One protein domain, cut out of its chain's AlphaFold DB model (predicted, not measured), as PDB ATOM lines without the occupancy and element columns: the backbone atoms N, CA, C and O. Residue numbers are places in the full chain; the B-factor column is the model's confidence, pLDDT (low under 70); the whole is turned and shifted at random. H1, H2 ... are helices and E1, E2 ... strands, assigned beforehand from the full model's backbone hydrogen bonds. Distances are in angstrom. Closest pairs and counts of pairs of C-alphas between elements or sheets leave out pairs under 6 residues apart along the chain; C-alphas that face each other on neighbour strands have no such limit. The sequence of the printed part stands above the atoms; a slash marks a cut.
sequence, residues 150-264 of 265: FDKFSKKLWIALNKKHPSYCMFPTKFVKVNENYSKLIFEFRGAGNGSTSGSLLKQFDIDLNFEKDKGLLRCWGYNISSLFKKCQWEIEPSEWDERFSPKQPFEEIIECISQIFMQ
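Overview. This is residues 150 to 264 of the 265 residues of an uncharacterized protein of Neisseriaceae bacterium (UniProt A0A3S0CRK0). One long, twisted antiparallel sheet has helices H1 and H2 packed together over one face toward one end, its other face bare. The long hairpin of E3 and E4 runs the length of the sheet and, with little E5, reaches past the helices. The 115 printed residues hold two named helices and six named strands in the order H1 E1 E2 E3 E4 E5 E6 H2, class mixed. The whole is compact, radius of gyration of the C-alphas 14.6 A, but elongated, spanning 46 by 28 by 21 A.

Along the chain. H1, residues 150 to 163, begins at C-alpha 150 (2.821, -42.989, -29.902) and is 20.1 A long. E1 is 170 to 177, 20.9 A; E2 182 to 189, 23.1 A; E3 200 to 212, 32.6 A, bending by 63 degrees at 203; E4 217 to 228, 35.1 A; E5 234 to 236, 6.8 A; E6 241 to 245, 12.9 A. H2, 251 to 262, 16.3 A, ends at C-alpha 262 (18.389, -31.394, -25.544).

Arrangement. E1 to E5 form a meander, each strand the antiparallel neighbour of the one before: N 173 and O 186 are 2.9 A apart, N 185 and O 207 2.8 A, N 208 and O 221 2.9 A, N 226 and O 235 2.9 A. Beside E4, E3 lies on one side, E5 and antiparallel E6 on the other; N 220 and O 243 are 2.8 A apart. H1 runs along E2 at a height over the sheet of 8.9 A, H2 along E4 at 9.9 A, on the same face. The helices touch, closest C-alphas Leu 157 and Ile 255, 5.7 A, at a steep tilt of 46 degrees, the same way. In both, every O i to N i+4 pair is within hydrogen-bond range.

Size, cuts and confidence. The farthest C-alphas, Lys 230 and Lys 248, are 47.2 A apart. The printed part has no cut and no long link. Residues 192 to 199 and 228 to 233 have pLDDT under 70.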
ATOM      1  N   PHE A 150       1.431 -43.343 -29.539       95.81
ATOM      2  CA  PHE A 150       2.821 -42.989 -29.902       95.81
ATOM      3  C   PHE A 150       2.920 -41.816 -30.898       95.81
ATOM      4  O   PHE A 150       3.722 -40.894 -30.724       95.81
ATOM      5  N   ASP A 151       2.070 -41.794 -31.926       94.94
ATOM      6  CA  ASP A 151       2.048 -40.719 -32.932       94.94
ATOM      7  C   ASP A 151       1.703 -39.352 -32.316       94.94
ATOM      8  O   ASP A 151       2.284 -38.319 -32.649       94.94
ATOM      9  N   LYS A 152       0.782 -39.340 -31.354       95.25
ATOM     10  CA  LYS A 152       0.394 -38.128 -30.633       95.25
ATOM     11  C   LYS A 152       1.509 -37.656 -29.707       95.25
ATOM     12  O   LYS A 152       1.777 -36.455 -29.646       95.25
ATOM     13  N   PHE A 153       2.161 -38.583 -29.007       96.50
ATOM     14  CA  PHE A 153       3.310 -38.275 -28.161       96.50
ATOM     15  C   PHE A 153       4.465 -37.682 -28.979       96.50
ATOM     16  O   PHE A 153       4.942 -36.598 -28.653       96.50
ATOM     17  N   SER A 154       4.860 -38.327 -30.079       97.19
ATOM     18  CA  SER A 154       5.956 -37.862 -30.941       97.19
ATOM     19  C   SER A 154       5.697 -36.464 -31.520       97.19
ATOM     20  O   SER A 154       6.583 -35.611 -31.500       97.19
ATOM     21  N   LYS A 155       4.456 -36.169 -31.933       96.88
ATOM     22  CA  LYS A 155       4.039 -34.819 -32.353       96.88
ATOM     23  C   LYS A 155       4.097 -33.798 -31.217       96.88
ATOM     24  O   LYS A 155       4.571 -32.683 -31.431       96.88
ATOM     25  N   LYS A 156       3.620 -34.148 -30.015       96.88
ATOM     26  CA  LYS A 156       3.716 -33.269 -28.836       96.88
ATOM     27  C   LYS A 156       5.175 -32.963 -28.496       96.88
ATOM     28  O   LYS A 156       5.498 -31.802 -28.253       96.88
ATOM     29  N   LEU A 157       6.038 -33.978 -28.527       97.38
ATOM     30  CA  LEU A 157       7.471 -33.829 -28.301       97.38
ATOM     31  C   LEU A 157       8.086 -32.885 -29.338       97.38
ATOM     32  O   LEU A 157       8.725 -31.912 -28.960       97.38
ATOM     33  N   TRP A 158       7.814 -33.096 -30.629       97.44
ATOM     34  CA  TRP A 158       8.277 -32.201 -31.695       97.44
ATOM     35  C   TRP A 158       7.851 -30.745 -31.471       97.44
ATOM     36  O   TRP A 158       8.669 -29.835 -31.569       97.44
ATOM     37  N   ILE A 159       6.588 -30.506 -31.104       96.88
ATOM     38  CA  ILE A 159       6.092 -29.154 -30.802       96.88
ATOM     39  C   ILE A 159       6.839 -28.540 -29.610       96.88
ATOM     40  O   ILE A 159       7.137 -27.345 -29.630       96.88
ATOM     41  N   ALA A 160       7.120 -29.327 -28.571       96.44
ATOM     42  CA  ALA A 160       7.847 -28.860 -27.397       96.44
ATOM     43  C   ALA A 160       9.304 -28.514 -27.735       96.44
ATOM     44  O   ALA A 160       9.747 -27.407 -27.425       96.44
ATOM     45  N   LEU A 161      10.015 -29.400 -28.439       95.56
ATOM     46  CA  LEU A 161      11.409 -29.175 -28.821       95.56
ATOM     47  C   LEU A 161      11.549 -28.038 -29.836       95.56
ATOM     48  O   LEU A 161      12.445 -27.217 -29.705       95.56
ATOM     49  N   ASN A 162      10.608 -27.868 -30.767       94.19
ATOM     50  CA  ASN A 162      10.605 -26.701 -31.656       94.19
ATOM     51  C   ASN A 162      10.541 -25.373 -30.901       94.19
ATOM     52  O   ASN A 162      11.085 -24.378 -31.374       94.19
ATOM     53  N   LYS A 163       9.897 -25.342 -29.732       92.75
ATOM     54  CA  LYS A 163       9.836 -24.146 -28.881       92.75
ATOM     55  C   LYS A 163      11.060 -24.004 -27.976       92.75
ATOM     56  O   LYS A 163      11.487 -22.882 -27.735       92.75
ATOM     57  N   LYS A 164      11.588 -25.119 -27.469       90.81
ATOM     58  CA  LYS A 164      12.669 -25.189 -26.472       90.81
ATOM     59  C   LYS A 164      13.956 -25.804 -27.047       90.81
ATOM     60  O   LYS A 164      14.582 -26.612 -26.379       90.81
ATOM     61  N   HIS A 165      14.322 -25.507 -28.290       90.50
ATOM     62  CA  HIS A 165      15.596 -25.979 -28.846       90.50
ATOM     63  C   HIS A 165      16.714 -24.972 -28.532       90.50
ATOM     64  O   HIS A 165      16.413 -23.787 -28.337       90.50
ATOM     65  N   PRO A 166      17.989 -25.402 -28.570       88.19
ATOM     66  CA  PRO A 166      19.179 -24.547 -28.611       88.19
ATOM     67  C   PRO A 166      19.204 -23.577 -29.808       88.19
ATOM     68  O   PRO A 166      20.005 -23.684 -30.732       88.19
ATOM     69  N   SER A 167      18.303 -22.595 -29.822       88.31
ATOM     70  CA  SER A 167      18.072 -21.713 -30.977       88.31
ATOM     71  C   SER A 167      19.278 -20.853 -31.355       88.31
ATOM     72  O   SER A 167      19.321 -20.324 -32.467       88.31
ATOM     73  N   TYR A 168      20.260 -20.728 -30.458       84.81
ATOM     74  CA  TYR A 168      21.514 -20.020 -30.693       84.81
ATOM     75  C   TYR A 168      22.440 -20.771 -31.666       84.81
ATOM     76  O   TYR A 168      23.132 -20.124 -32.451       84.81
ATOM     77  N   CYS A 169      22.425 -22.109 -31.669       84.56
ATOM     78  CA  CYS A 169      23.307 -22.944 -32.491       84.56
ATOM     79  C   CYS A 169      22.555 -23.825 -33.498       84.56
ATOM     80  O   CYS A 169      23.141 -24.192 -34.515       84.56
ATOM     81  N   MET A 170      21.271 -24.113 -33.281       90.69
ATOM     82  CA  MET A 170      20.469 -25.018 -34.108       90.69
ATOM     83  C   MET A 170      19.135 -24.395 -34.540       90.69
ATOM     84  O   MET A 170      18.691 -23.376 -34.002       90.69
ATOM     85  N   PHE A 171      18.475 -25.022 -35.514       92.12
ATOM     86  CA  PHE A 171      17.076 -24.770 -35.855       92.12
ATOM     87  C   PHE A 171      16.359 -26.077 -36.234       92.12
ATOM     88  O   PHE A 171      16.979 -26.987 -36.784       92.12
ATOM     89  N   PRO A 172      15.055 -26.202 -35.932       94.50
ATOM     90  CA  PRO A 172      14.273 -27.372 -36.302       94.50
ATOM     91  C   PRO A 172      14.026 -27.407 -37.810       94.50
ATOM     92  O   PRO A 172      13.535 -26.435 -38.385       94.50
ATOM     93  N   THR A 173      14.297 -28.552 -38.430       94.69
ATOM     94  CA  THR A 173      14.159 -28.725 -39.881       94.69
ATOM     95  C   THR A 173      12.976 -29.613 -40.220       94.69
ATOM     96  O   THR A 173      12.099 -29.226 -40.996       94.69
ATOM     97  N   LYS A 174      12.933 -30.827 -39.659       95.44
ATOM     98  CA  LYS A 174      11.971 -31.837 -40.104       95.44
ATOM     99  C   LYS A 174      11.556 -32.789 -38.994       95.44
ATOM    100  O   LYS A 174      12.371 -33.256 -38.212       95.44
ATOM    101  N   PHE A 175      10.282 -33.157 -39.022       96.81
ATOM    102  CA  PHE A 175       9.746 -34.308 -38.310       96.81
ATOM    103  C   PHE A 175       9.450 -35.419 -39.320       96.81
ATOM    104  O   PHE A 175       8.734 -35.197 -40.301       96.81
ATOM    105  N   VAL A 176      10.016 -36.606 -39.105       96.69
ATOM    106  CA  VAL A 176       9.859 -37.768 -39.984       96.69
ATOM    107  C   VAL A 176       9.253 -38.914 -39.194       96.69
ATOM    108  O   VAL A 176       9.880 -39.463 -38.294       96.69
ATOM    109  N   LYS A 177       8.051 -39.333 -39.581       96.19
ATOM    110  CA  LYS A 177       7.500 -40.614 -39.148       96.19
ATOM    111  C   LYS A 177       8.058 -41.709 -40.051       96.19
ATOM    112  O   LYS A 177       7.777 -41.702 -41.247       96.19
ATOM    113  N   VAL A 178       8.854 -42.619 -39.495       95.50
ATOM    114  CA  VAL A 178       9.441 -43.732 -40.261       95.50
ATOM    115  C   VAL A 178       8.484 -44.917 -40.276       95.50
ATOM    116  O   VAL A 178       8.255 -45.511 -41.324       95.50
ATOM    117  N   ASN A 179       7.894 -45.243 -39.125       95.00
ATOM    118  CA  ASN A 179       6.853 -46.261 -39.004       95.00
ATOM    119  C   ASN A 179       5.921 -45.946 -37.815       95.00
ATOM    120  O   ASN A 179       5.947 -44.846 -37.265       95.00
ATOM    121  N   GLU A 180       5.054 -46.887 -37.440       94.00
ATOM    122  CA  GLU A 180       4.085 -46.707 -36.349       94.00
ATOM    123  C   GLU A 180       4.717 -46.508 -34.969       94.00
ATOM    124  O   GLU A 180       4.099 -45.876 -34.121       94.00
ATOM    125  N   ASN A 181       5.937 -47.007 -34.764       95.94
ATOM    126  CA  ASN A 181       6.639 -46.992 -33.481       95.94
ATOM    127  C   ASN A 181       7.902 -46.141 -33.516       95.94
ATOM    128  O   ASN A 181       8.581 -46.044 -32.506       95.94
ATOM    129  N   TYR A 182       8.238 -45.553 -34.663       97.69
ATOM    130  CA  TYR A 182       9.498 -44.861 -34.859       97.69
ATOM    131  C   TYR A 182       9.283 -43.506 -35.509       97.69
ATOM    132  O   TYR A 182       8.714 -43.389 -36.602       97.69
ATOM    133  N   SER A 183       9.786 -42.474 -34.848       97.94
ATOM    134  CA  SER A 183       9.799 -41.102 -35.339       97.94
ATOM    135  C   SER A 183      11.169 -40.481 -35.128       97.94
ATOM    136  O   SER A 183      11.843 -40.761 -34.144       97.94
ATOM    137  N   LYS A 184      11.553 -39.611 -36.052       97.19
ATOM    138  CA  LYS A 184      12.820 -38.891 -36.046       97.19
ATOM    139  C   LYS A 184      12.561 -37.391 -36.095       97.19
ATOM    140  O   LYS A 184      11.753 -36.919 -36.901       97.19
ATOM    141  N   LEU A 185      13.235 -36.653 -35.226       97.19
ATOM    142  CA  LEU A 185      13.191 -35.201 -35.126       97.19
ATOM    143  C   LEU A 185      14.562 -34.676 -35.563       97.19
ATOM    144  O   LEU A 185      15.572 -35.050 -34.981       97.19
ATOM    145  N   ILE A 186      14.587 -33.846 -36.603       95.81
ATOM    146  CA  ILE A 186      15.807 -33.407 -37.287       95.81
ATOM    147  C   ILE A 186      16.020 -31.916 -37.043       95.81
ATOM    148  O   ILE A 186      15.143 -31.101 -37.362       95.81
ATOM    149  N   PHE A 187      17.207 -31.577 -36.547       94.69
ATOM    150  CA  PHE A 187      17.676 -30.215 -36.318       94.69
ATOM    151  C   PHE A 187      18.966 -29.977 -37.101       94.69
ATOM    152  O   PHE A 187      19.832 -30.843 -37.157       94.69
ATOM    153  N   GLU A 188      19.122 -28.801 -37.693       92.12
ATOM    154  CA  GLU A 188      20.356 -28.415 -38.384       92.12
ATOM    155  C   GLU A 188      21.114 -27.359 -37.584       92.12
ATOM    156  O   GLU A 188      20.517 -26.477 -36.962       92.12
ATOM    157  N   PHE A 189      22.445 -27.438 -37.608       88.81
ATOM    158  CA  PHE A 189      23.295 -26.403 -37.028       88.81
ATOM    159  C   PHE A 189      23.297 -25.158 -37.921       88.81
ATOM    160  O   PHE A 189      23.330 -25.235 -39.150       88.81
ATOM    161  N   ARG A 190      23.297 -23.976 -37.303       82.62
ATOM    162  CA  ARG A 190      23.375 -22.695 -38.012       82.62
ATOM    163  C   ARG A 190      24.744 -22.507 -38.676       82.62
ATOM    164  O   ARG A 190      25.778 -22.945 -38.178       82.62
ATOM    165  N   GLY A 191      24.758 -21.760 -39.782       73.81
ATOM    166  CA  GLY A 191      25.985 -21.369 -40.481       73.81
ATOM    167  C   GLY A 191      26.627 -22.510 -41.273       73.81
ATOM    168  O   GLY A 191      25.943 -23.360 -41.833       73.81
ATOM    169  N   ALA A 192      27.960 -22.525 -41.351       64.31
ATOM    170  CA  ALA A 192      28.706 -23.567 -42.063       64.31
ATOM    171  C   ALA A 192      28.797 -24.897 -41.282       64.31
ATOM    172  O   ALA A 192      29.505 -25.807 -41.720       64.31
ATOM    173  N   GLY A 193      28.065 -25.035 -40.174       60.94
ATOM    174  CA  GLY A 193      28.197 -26.109 -39.194       60.94
ATOM    175  C   GLY A 193      29.045 -25.690 -37.993       60.94
ATOM    176  O   GLY A 193      29.763 -24.690 -38.058       60.94
ATOM    177  N   ASN A 194      28.955 -26.448 -36.902       62.75
ATOM    178  CA  ASN A 194      29.768 -26.215 -35.708       62.75
ATOM    179  C   ASN A 194      31.059 -27.047 -35.778       62.75
ATOM    180  O   ASN A 194      31.040 -28.164 -36.292       62.75
ATOM    181  N   GLY A 195      32.190 -26.514 -35.320       60.31
ATOM    182  CA  GLY A 195      33.447 -27.268 -35.330       60.31
ATOM    183  C   GLY A 195      33.393 -28.401 -34.308       60.31
ATOM    184  O   GLY A 195      33.135 -28.143 -33.137       60.31
ATOM    185  N   SER A 196      33.634 -29.640 -34.734       65.06
ATOM    186  CA  SER A 196      33.828 -30.751 -33.803       65.06
ATOM    187  C   SER A 196      35.280 -30.790 -33.310       65.06
ATOM    188  O   SER A 196      36.203 -30.278 -33.953       65.06
ATOM    189  N   THR A 197      35.511 -31.468 -32.188       60.91
ATOM    190  CA  THR A 197      36.855 -31.751 -31.657       60.91
ATOM    191  C   THR A 197      37.715 -32.602 -32.597       60.91
ATOM    192  O   THR A 197      38.937 -32.593 -32.472       60.91
ATOM    193  N   SER A 198      37.113 -33.299 -33.566       61.97
ATOM    194  CA  SER A 198      37.805 -34.126 -34.562       61.97
ATOM    195  C   SER A 198      38.154 -33.378 -35.859       61.97
ATOM    196  O   SER A 198      38.716 -33.969 -36.781       61.97
ATOM    197  N   GLY A 199      37.851 -32.077 -35.952       64.25
ATOM    198  CA  GLY A 199      38.072 -31.278 -37.164       64.25
ATOM    199  C   GLY A 199      37.025 -31.511 -38.264       64.25
ATOM    200  O   GLY A 199      37.210 -31.057 -39.398       64.25
ATOM    201  N   SER A 200      35.929 -32.206 -37.945       70.06
ATOM    202  CA  SER A 200      34.723 -32.282 -38.775       70.06
ATOM    203  C   SER A 200      33.795 -31.088 -38.498       70.06
ATOM    204  O   SER A 200      33.949 -30.354 -37.522       70.06
ATOM    205  N   LEU A 201      32.848 -30.846 -39.403       77.69
ATOM    206  CA  LEU A 201      31.791 -29.853 -39.212       77.69
ATOM    207  C   LEU A 201      30.498 -30.571 -38.846       77.69
ATOM    208  O   LEU A 201      29.966 -31.309 -39.674       77.69
ATOM    209  N   LEU A 202      29.971 -30.322 -37.653       82.88
ATOM    210  CA  LEU A 202      28.640 -30.758 -37.246       82.88
ATOM    211  C   LEU A 202      27.599 -30.070 -38.132       82.88
ATOM    212  O   LEU A 202      27.566 -28.840 -38.219       82.88
ATOM    213  N   LYS A 203      26.782 -30.859 -38.830       86.44
ATOM    214  CA  LYS A 203      25.777 -30.355 -39.778       86.44
ATOM    215  C   LYS A 203      24.368 -30.497 -39.241       86.44
ATOM    216  O   LYS A 203      23.565 -29.579 -39.383       86.44
ATOM    217  N   GLN A 204      24.094 -31.629 -38.610       90.69
ATOM    218  CA  GLN A 204      22.758 -32.011 -38.189       90.69
ATOM    219  C   GLN A 204      22.817 -32.675 -36.817       90.69
ATOM    220  O   GLN A 204      23.822 -33.288 -36.464       90.69
ATOM    221  N   PHE A 205      21.739 -32.544 -36.063       92.12
ATOM    222  CA  PHE A 205      21.481 -33.272 -34.838       92.12
ATOM    223  C   PHE A 205      20.124 -33.957 -34.963       92.12
ATOM    224  O   PHE A 205      19.105 -33.297 -35.192       92.12
ATOM    225  N   ASP A 206      20.123 -35.276 -34.827       94.69
ATOM    226  CA  ASP A 206      18.915 -36.088 -34.896       94.69
ATOM    227  C   ASP A 206      18.553 -36.579 -33.504       94.69
ATOM    228  O   ASP A 206      19.409 -37.059 -32.764       94.69
ATOM    229  N   ILE A 207      17.266 -36.498 -33.178       96.44
ATOM    230  CA  ILE A 207      16.675 -37.180 -32.032       96.44
ATOM    231  C   ILE A 207      15.765 -38.269 -32.574       96.44
ATOM    232  O   ILE A 207      14.773 -37.997 -33.258       96.44
ATOM    233  N   ASP A 208      16.094 -39.505 -32.240       97.19
ATOM    234  CA  ASP A 208      15.298 -40.662 -32.589       97.19
ATOM    235  C   ASP A 208      14.440 -41.092 -31.408       97.19
ATOM    236  O   ASP A 208      14.848 -41.072 -30.244       97.19
ATOM    237  N   LEU A 209      13.207 -41.455 -31.732       97.56
ATOM    238  CA  LEU A 209      12.200 -41.880 -30.788       97.56
ATOM    239  C   LEU A 209      11.620 -43.204 -31.269       97.56
ATOM    240  O   LEU A 209      11.013 -43.261 -32.340       97.56
ATOM    241  N   ASN A 210      11.776 -44.249 -30.463       97.75
ATOM    242  CA  ASN A 210      11.327 -45.594 -30.789       97.75
ATOM    243  C   ASN A 210      10.526 -46.205 -29.639       97.75
ATOM    244  O   ASN A 210      11.012 -46.286 -28.515       97.75
ATOM    245  N   PHE A 211       9.322 -46.689 -29.917       97.88
ATOM    246  CA  PHE A 211       8.569 -47.516 -28.988       97.88
ATOM    247  C   PHE A 211       8.932 -48.995 -29.188       97.88
ATOM    248  O   PHE A 211       8.527 -49.641 -30.156       97.88
ATOM    249  N   GLU A 212       9.715 -49.537 -28.254       96.81
ATOM    250  CA  GLU A 212      10.149 -50.933 -28.226       96.81
ATOM    251  C   GLU A 212       8.982 -51.810 -27.733       96.81
ATOM    252  O   GLU A 212       8.878 -52.103 -26.544       96.81
ATOM    253  N   LYS A 213       8.082 -52.211 -28.648       96.06
ATOM    254  CA  LYS A 213       6.855 -52.987 -28.348       96.06
ATOM    255  C   LYS A 213       7.097 -54.212 -27.467       96.06
ATOM    256  O   LYS A 213       6.312 -54.450 -26.551       96.06
ATOM    257  N   ASP A 214       8.175 -54.942 -27.740       95.56
ATOM    258  CA  ASP A 214       8.532 -56.170 -27.022       95.56
ATOM    259  C   ASP A 214       8.911 -55.882 -25.568       95.56
ATOM    260  O   ASP A 214       8.579 -56.657 -24.681       95.56
ATOM    261  N   LYS A 215       9.545 -54.730 -25.315       96.12
ATOM    262  CA  LYS A 215       9.938 -54.282 -23.974       96.12
ATOM    263  C   LYS A 215       8.845 -53.471 -23.280       96.12
ATOM    264  O   LYS A 215       8.838 -53.373 -22.059       96.12
ATOM    265  N   GLY A 216       7.915 -52.884 -24.031       97.00
ATOM    266  CA  GLY A 216       6.913 -51.952 -23.507       97.00
ATOM    267  C   GLY A 216       7.526 -50.640 -23.018       97.00
ATOM    268  O   GLY A 216       7.040 -50.060 -22.045       97.00
ATOM    269  N   LEU A 217       8.611 -50.197 -23.663       97.56
ATOM    270  CA  LEU A 217       9.369 -49.003 -23.292       97.56
ATOM    271  C   LEU A 217       9.530 -48.058 -24.477       97.56
ATOM    272  O   LEU A 217       9.654 -48.466 -25.630       97.56
ATOM    273  N   LEU A 218       9.551 -46.770 -24.169       97.75
ATOM    274  CA  LEU A 218       9.895 -45.718 -25.106       97.75
ATOM    275  C   LEU A 218      11.392 -45.443 -24.989       97.75
ATOM    276  O   LEU A 218      11.850 -44.994 -23.944       97.75
ATOM    277  N   ARG A 219      12.153 -45.686 -26.050       97.69
ATOM    278  CA  ARG A 219      13.575 -45.360 -26.137       97.69
ATOM    279  C   ARG A 219      13.755 -44.057 -26.906       97.69
ATOM    280  O   ARG A 219      13.134 -43.865 -27.952       97.69
ATOM    281  N   CYS A 220      14.602 -43.172 -26.399       97.44
ATOM    282  CA  CYS A 220      14.941 -41.916 -27.045       97.44
ATOM    283  C   CYS A 220      16.441 -41.657 -26.936       97.44
ATOM    284  O   CYS A 220      17.020 -41.805 -25.863       97.44
ATOM    285  N   TRP A 221      17.064 -41.294 -28.050       95.75
ATOM    286  CA  TRP A 221      18.497 -41.031 -28.120       95.75
ATOM    287  C   TRP A 221      18.769 -39.936 -29.147       95.75
ATOM    288  O   TRP A 221      17.951 -39.706 -30.042       95.75
ATOM    289  N   GLY A 222      19.900 -39.245 -29.015       92.88
ATOM    290  CA  GLY A 222      20.255 -38.145 -29.902       92.88
ATOM    291  C   GLY A 222      21.732 -38.119 -30.265       92.88
ATOM    292  O   GLY A 222      22.596 -38.291 -29.407       92.88
ATOM    293  N   TYR A 223      22.019 -37.883 -31.541       91.38
ATOM    294  CA  TYR A 223      23.374 -37.924 -32.088       91.38
ATOM    295  C   TYR A 223      23.621 -36.817 -33.103       91.38
ATOM    296  O   TYR A 223      22.726 -36.369 -33.825       91.38
ATOM    297  N   ASN A 224      24.889 -36.422 -33.191       89.31
ATOM    298  CA  ASN A 224      25.351 -35.529 -34.235       89.31
ATOM    299  C   ASN A 224      25.569 -36.297 -35.540       89.31
ATOM    300  O   ASN A 224      25.998 -37.454 -35.556       89.31
ATOM    301  N   ILE A 225      25.358 -35.598 -36.647       88.06
ATOM    302  CA  ILE A 225      25.832 -36.004 -37.960       88.06
ATOM    303  C   ILE A 225      26.812 -34.944 -38.440       88.06
ATOM    304  O   ILE A 225      26.462 -33.768 -38.623       88.06
ATOM    305  N   SER A 226      28.058 -35.361 -38.616       85.75
ATOM    306  CA  SER A 226      29.154 -34.483 -38.988       85.75
ATOM    307  C   SER A 226      29.629 -34.758 -40.406       85.75
ATOM    308  O   SER A 226      29.366 -35.807 -40.996       85.75
ATOM    309  N   SER A 227      30.282 -33.761 -40.998       79.38
ATOM    310  CA  SER A 227      30.913 -33.888 -42.300       79.38
ATOM    311  C   SER A 227      32.406 -33.635 -42.211       79.38
ATOM    312  O   SER A 227      32.843 -32.580 -41.742       79.38
ATOM    313  N   LEU A 228      33.197 -34.589 -42.701       67.69
ATOM    314  CA  LEU A 228      34.639 -34.421 -42.833       67.69
ATOM    315  C   LEU A 228      34.951 -33.312 -43.844       67.69
ATOM    316  O   LEU A 228      34.489 -33.334 -44.993       67.69
ATOM    317  N   PHE A 229      35.781 -32.356 -43.423       57.69
ATOM    318  CA  PHE A 229      36.213 -31.238 -44.257       57.69
ATOM    319  C   PHE A 229      36.769 -31.768 -45.595       57.69
ATOM    320  O   PHE A 229      37.666 -32.609 -45.621       57.69
ATOM    321  N   LYS A 230      36.226 -31.268 -46.717       58.84
ATOM    322  CA  LYS A 230      36.569 -31.615 -48.118       58.84
ATOM    323  C   LYS A 230      36.082 -32.963 -48.672       58.84
ATOM    324  O   LYS A 230      36.227 -33.159 -49.875       58.84
ATOM    325  N   LYS A 231      35.505 -33.871 -47.873       60.41
ATOM    326  CA  LYS A 231      35.047 -35.185 -48.380       60.41
ATOM    327  C   LYS A 231      33.537 -35.308 -48.595       60.41
ATOM    328  O   LYS A 231      33.124 -36.266 -49.237       60.41
ATOM    329  N   CYS A 232      32.722 -34.366 -48.100       61.41
ATOM    330  CA  CYS A 232      31.247 -34.426 -48.168       61.41
ATOM    331  C   CYS A 232      30.666 -35.787 -47.726       61.41
ATOM    332  O   CYS A 232      29.607 -36.200 -48.192       61.41
ATOM    333  N   GLN A 233      31.373 -36.497 -46.846       69.25
ATOM    334  CA  GLN A 233      30.901 -37.733 -46.233       69.25
ATOM    335  C   GLN A 233      30.184 -37.360 -44.945       69.25
ATOM    336  O   GLN A 233      30.671 -36.493 -44.221       69.25
ATOM    337  N   TRP A 234      29.018 -37.958 -44.724       77.69
ATOM    338  CA  TRP A 234      28.236 -37.794 -43.506       77.69
ATOM    339  C   TRP A 234      28.567 -38.958 -42.579       77.69
ATOM    340  O   TRP A 234      28.410 -40.115 -42.969       77.69
ATOM    341  N   GLU A 235      29.041 -38.646 -41.381       84.00
ATOM    342  CA  GLU A 235      29.371 -39.622 -40.348       84.00
ATOM    343  C   GLU A 235      28.459 -39.400 -39.144       84.00
ATOM    344  O   GLU A 235      28.215 -38.264 -38.733       84.00
ATOM    345  N   ILE A 236      27.921 -40.496 -38.613       84.94
ATOM    346  CA  ILE A 236      27.098 -40.484 -37.405       84.94
ATOM    347  C   ILE A 236      28.040 -40.588 -36.211       84.94
ATOM    348  O   ILE A 236      28.819 -41.538 -36.115       84.94
ATOM    349  N   GLU A 237      27.961 -39.621 -35.307       84.50
ATOM    350  CA  GLU A 237      28.708 -39.654 -34.055       84.50
ATOM    351  C   GLU A 237      27.970 -40.506 -33.011       84.50
ATOM    352  O   GLU A 237      26.747 -40.664 -33.086       84.50
ATOM    353  N   PRO A 238      28.683 -41.085 -32.028       82.56
ATOM    354  CA  PRO A 238      28.042 -41.761 -30.911       82.56
ATOM    355  C   PRO A 238      27.042 -40.845 -30.199       82.56
ATOM    356  O   PRO A 238      27.298 -39.660 -29.994       82.56
ATOM    357  N   SER A 239      25.907 -41.419 -29.809       83.31
ATOM    358  CA  SER A 239      24.873 -40.719 -29.049       83.31
ATOM    359  C   SER A 239      25.425 -40.269 -27.695       83.31
ATOM    360  O   SER A 239      25.982 -41.097 -26.972       83.31
ATOM    361  N   GLU A 240      25.252 -39.000 -27.309       77.38
ATOM    362  CA  GLU A 240      25.668 -38.561 -25.960       77.38
ATOM    363  C   GLU A 240      24.656 -38.970 -24.881       77.38
ATOM    364  O   GLU A 240      24.944 -38.887 -23.687       77.38
ATOM    365  N   TRP A 241      23.459 -39.394 -25.290       87.94
ATOM    366  CA  TRP A 241      22.427 -39.908 -24.396       87.94
ATOM    367  C   TRP A 241      21.571 -40.973 -25.088       87.94
ATOM    368  O   TRP A 241      21.333 -40.903 -26.292       87.94
ATOM    369  N   ASP A 242      21.114 -41.964 -24.326       94.00
ATOM    370  CA  ASP A 242      20.222 -43.038 -24.776       94.00
ATOM    371  C   ASP A 242      19.361 -43.466 -23.589       94.00
ATOM    372  O   ASP A 242      19.768 -44.270 -22.749       94.00
ATOM    373  N   GLU A 243      18.185 -42.854 -23.483       96.00
ATOM    374  CA  GLU A 243      17.306 -43.000 -22.333       96.00
ATOM    375  C   GLU A 243      16.051 -43.790 -22.681       96.00
ATOM    376  O   GLU A 243      15.512 -43.731 -23.789       96.00
ATOM    377  N   ARG A 244      15.552 -44.518 -21.683       97.62
ATOM    378  CA  ARG A 244      14.273 -45.222 -21.762       97.62
ATOM    379  C   ARG A 244      13.260 -44.586 -20.829       97.62
ATOM    380  O   ARG A 244      13.608 -44.069 -19.775       97.62
ATOM    381  N   PHE A 245      11.996 -44.665 -21.205       97.75
ATOM    382  CA  PHE A 245      10.864 -44.157 -20.447       97.75
ATOM    383  C   PHE A 245       9.750 -45.199 -20.455       97.75
ATOM    384  O   PHE A 245       9.535 -45.897 -21.450       97.75
ATOM    385  N   SER A 246       9.016 -45.300 -19.353       96.62
ATOM    386  CA  SER A 246       7.777 -46.067 -19.317       96.62
ATOM    387  C   SER A 246       6.643 -45.240 -19.943       96.62
ATOM    388  O   SER A 246       6.449 -44.086 -19.555       96.62
ATOM    389  N   PRO A 247       5.811 -45.818 -20.831       95.44
ATOM    390  CA  PRO A 247       4.601 -45.158 -21.329       95.44
ATOM    391  C   PRO A 247       3.555 -44.841 -20.247       95.44
ATOM    392  O   PRO A 247       2.605 -44.110 -20.523       95.44
ATOM    393  N   LYS A 248       3.698 -45.390 -19.030       95.50
ATOM    394  CA  LYS A 248       2.866 -45.037 -17.869       95.50
ATOM    395  C   LYS A 248       3.303 -43.745 -17.183       95.50
ATOM    396  O   LYS A 248       2.530 -43.220 -16.385       95.50
ATOM    397  N   GLN A 249       4.491 -43.223 -17.485       95.12
ATOM    398  CA  GLN A 249       4.879 -41.890 -17.033       95.12
ATOM    399  C   GLN A 249       4.009 -40.824 -17.725       95.12
ATOM    400  O   GLN A 249       3.657 -40.981 -18.900       95.12
ATOM    401  N   PRO A 250       3.679 -39.715 -17.039       94.81
ATOM    402  CA  PRO A 250       3.029 -38.576 -17.675       94.81
ATOM    403  C   PRO A 250       3.827 -38.092 -18.893       94.81
ATOM    404  O   PRO A 250       5.043 -37.914 -18.821       94.81
ATOM    405  N   PHE A 251       3.152 -37.836 -20.016       94.56
ATOM    406  CA  PHE A 251       3.821 -37.404 -21.251       94.56
ATOM    407  C   PHE A 251       4.615 -36.116 -21.047       94.56
ATOM    408  O   PHE A 251       5.699 -35.957 -21.601       94.56
ATOM    409  N   GLU A 252       4.078 -35.208 -20.241       95.44
ATOM    410  CA  GLU A 252       4.696 -33.935 -19.907       95.44
ATOM    411  C   GLU A 252       6.012 -34.127 -19.129       95.44
ATOM    412  O   GLU A 252       6.959 -33.385 -19.372       95.44
ATOM    413  N   GLU A 253       6.114 -35.153 -18.275       95.44
ATOM    414  CA  GLU A 253       7.352 -35.509 -17.559       95.44
ATOM    415  C   GLU A 253       8.431 -36.004 -18.530       95.44
ATOM    416  O   GLU A 253       9.566 -35.528 -18.491       95.44
ATOM    417  N   ILE A 254       8.068 -36.913 -19.443       96.88
ATOM    418  CA  ILE A 254       8.994 -37.448 -20.452       96.88
ATOM    419  C   ILE A 254       9.487 -36.325 -21.374       96.88
ATOM    420  O   ILE A 254      10.687 -36.189 -21.616       96.88
ATOM    421  N   ILE A 255       8.564 -35.501 -21.881       97.06
ATOM    422  CA  ILE A 255       8.884 -34.383 -22.775       97.06
ATOM    423  C   ILE A 255       9.809 -33.385 -22.080       97.06
ATOM    424  O   ILE A 255      10.747 -32.898 -22.713       97.06
ATOM    425  N   GLU A 256       9.571 -33.078 -20.804       96.25
ATOM    426  CA  GLU A 256      10.442 -32.180 -20.055       96.25
ATOM    427  C   GLU A 256      11.841 -32.781 -19.895       96.25
ATOM    428  O   GLU A 256      12.810 -32.091 -20.190       96.25
ATOM    429  N   CYS A 257      11.966 -34.067 -19.544       96.12
ATOM    430  CA  CYS A 257      13.270 -34.734 -19.462       96.12
ATOM    431  C   CYS A 257      14.042 -34.633 -20.782       96.12
ATOM    432  O   CYS A 257      15.176 -34.163 -20.792       96.12
ATOM    433  N   ILE A 258      13.413 -34.998 -21.904       95.94
ATOM    434  CA  ILE A 258      14.046 -34.929 -23.231       95.94
ATOM    435  C   ILE A 258      14.415 -33.482 -23.587       95.94
ATOM    436  O   ILE A 258      15.503 -33.230 -24.097       95.94
ATOM    437  N   SER A 259      13.544 -32.516 -23.281       94.62
ATOM    438  CA  SER A 259      13.811 -31.093 -23.533       94.62
ATOM    439  C   SER A 259      15.008 -30.588 -22.728       94.62
ATOM    440  O   SER A 259      15.831 -29.851 -23.258       94.62
ATOM    441  N   GLN A 260      15.121 -30.990 -21.460       92.62
ATOM    442  CA  GLN A 260      16.230 -30.615 -20.585       92.62
ATOM    443  C   GLN A 260      17.551 -31.257 -21.033       92.62
ATOM    444  O   GLN A 260      18.581 -30.591 -20.998       92.62
ATOM    445  N   ILE A 261      17.527 -32.510 -21.511       91.75
ATOM    446  CA  ILE A 261      18.700 -33.135 -22.146       91.75
ATOM    447  C   ILE A 261      19.097 -32.358 -23.405       91.75
ATOM    448  O   ILE A 261      20.270 -32.054 -23.602       91.75
ATOM    449  N   PHE A 262      18.125 -32.026 -24.256       90.44
ATOM    450  CA  PHE A 262      18.389 -31.394 -25.544       90.44
ATOM    451  C   PHE A 262      18.880 -29.947 -25.419       90.44
ATOM    452  O   PHE A 262      19.773 -29.540 -26.152       90.44
ATOM    453  N   MET A 263      18.359 -29.180 -24.457       86.69
ATOM    454  CA  MET A 263      18.756 -27.786 -24.197       86.69
ATOM    455  C   MET A 263      20.216 -27.606 -23.778       86.69
ATOM    456  O   MET A 263      20.684 -26.478 -23.648       86.69
ATOM    457  N   GLN A 264      20.904 -28.703 -23.497       81.88
ATOM    458  CA  GLN A 264      22.291 -28.713 -23.083       81.88
ATOM    459  C   GLN A 264      23.275 -28.830 -24.263       81.88
ATOM    460  O   GLN A 264      24.480 -28.772 -24.041       81.88
TER     461      GLN A 264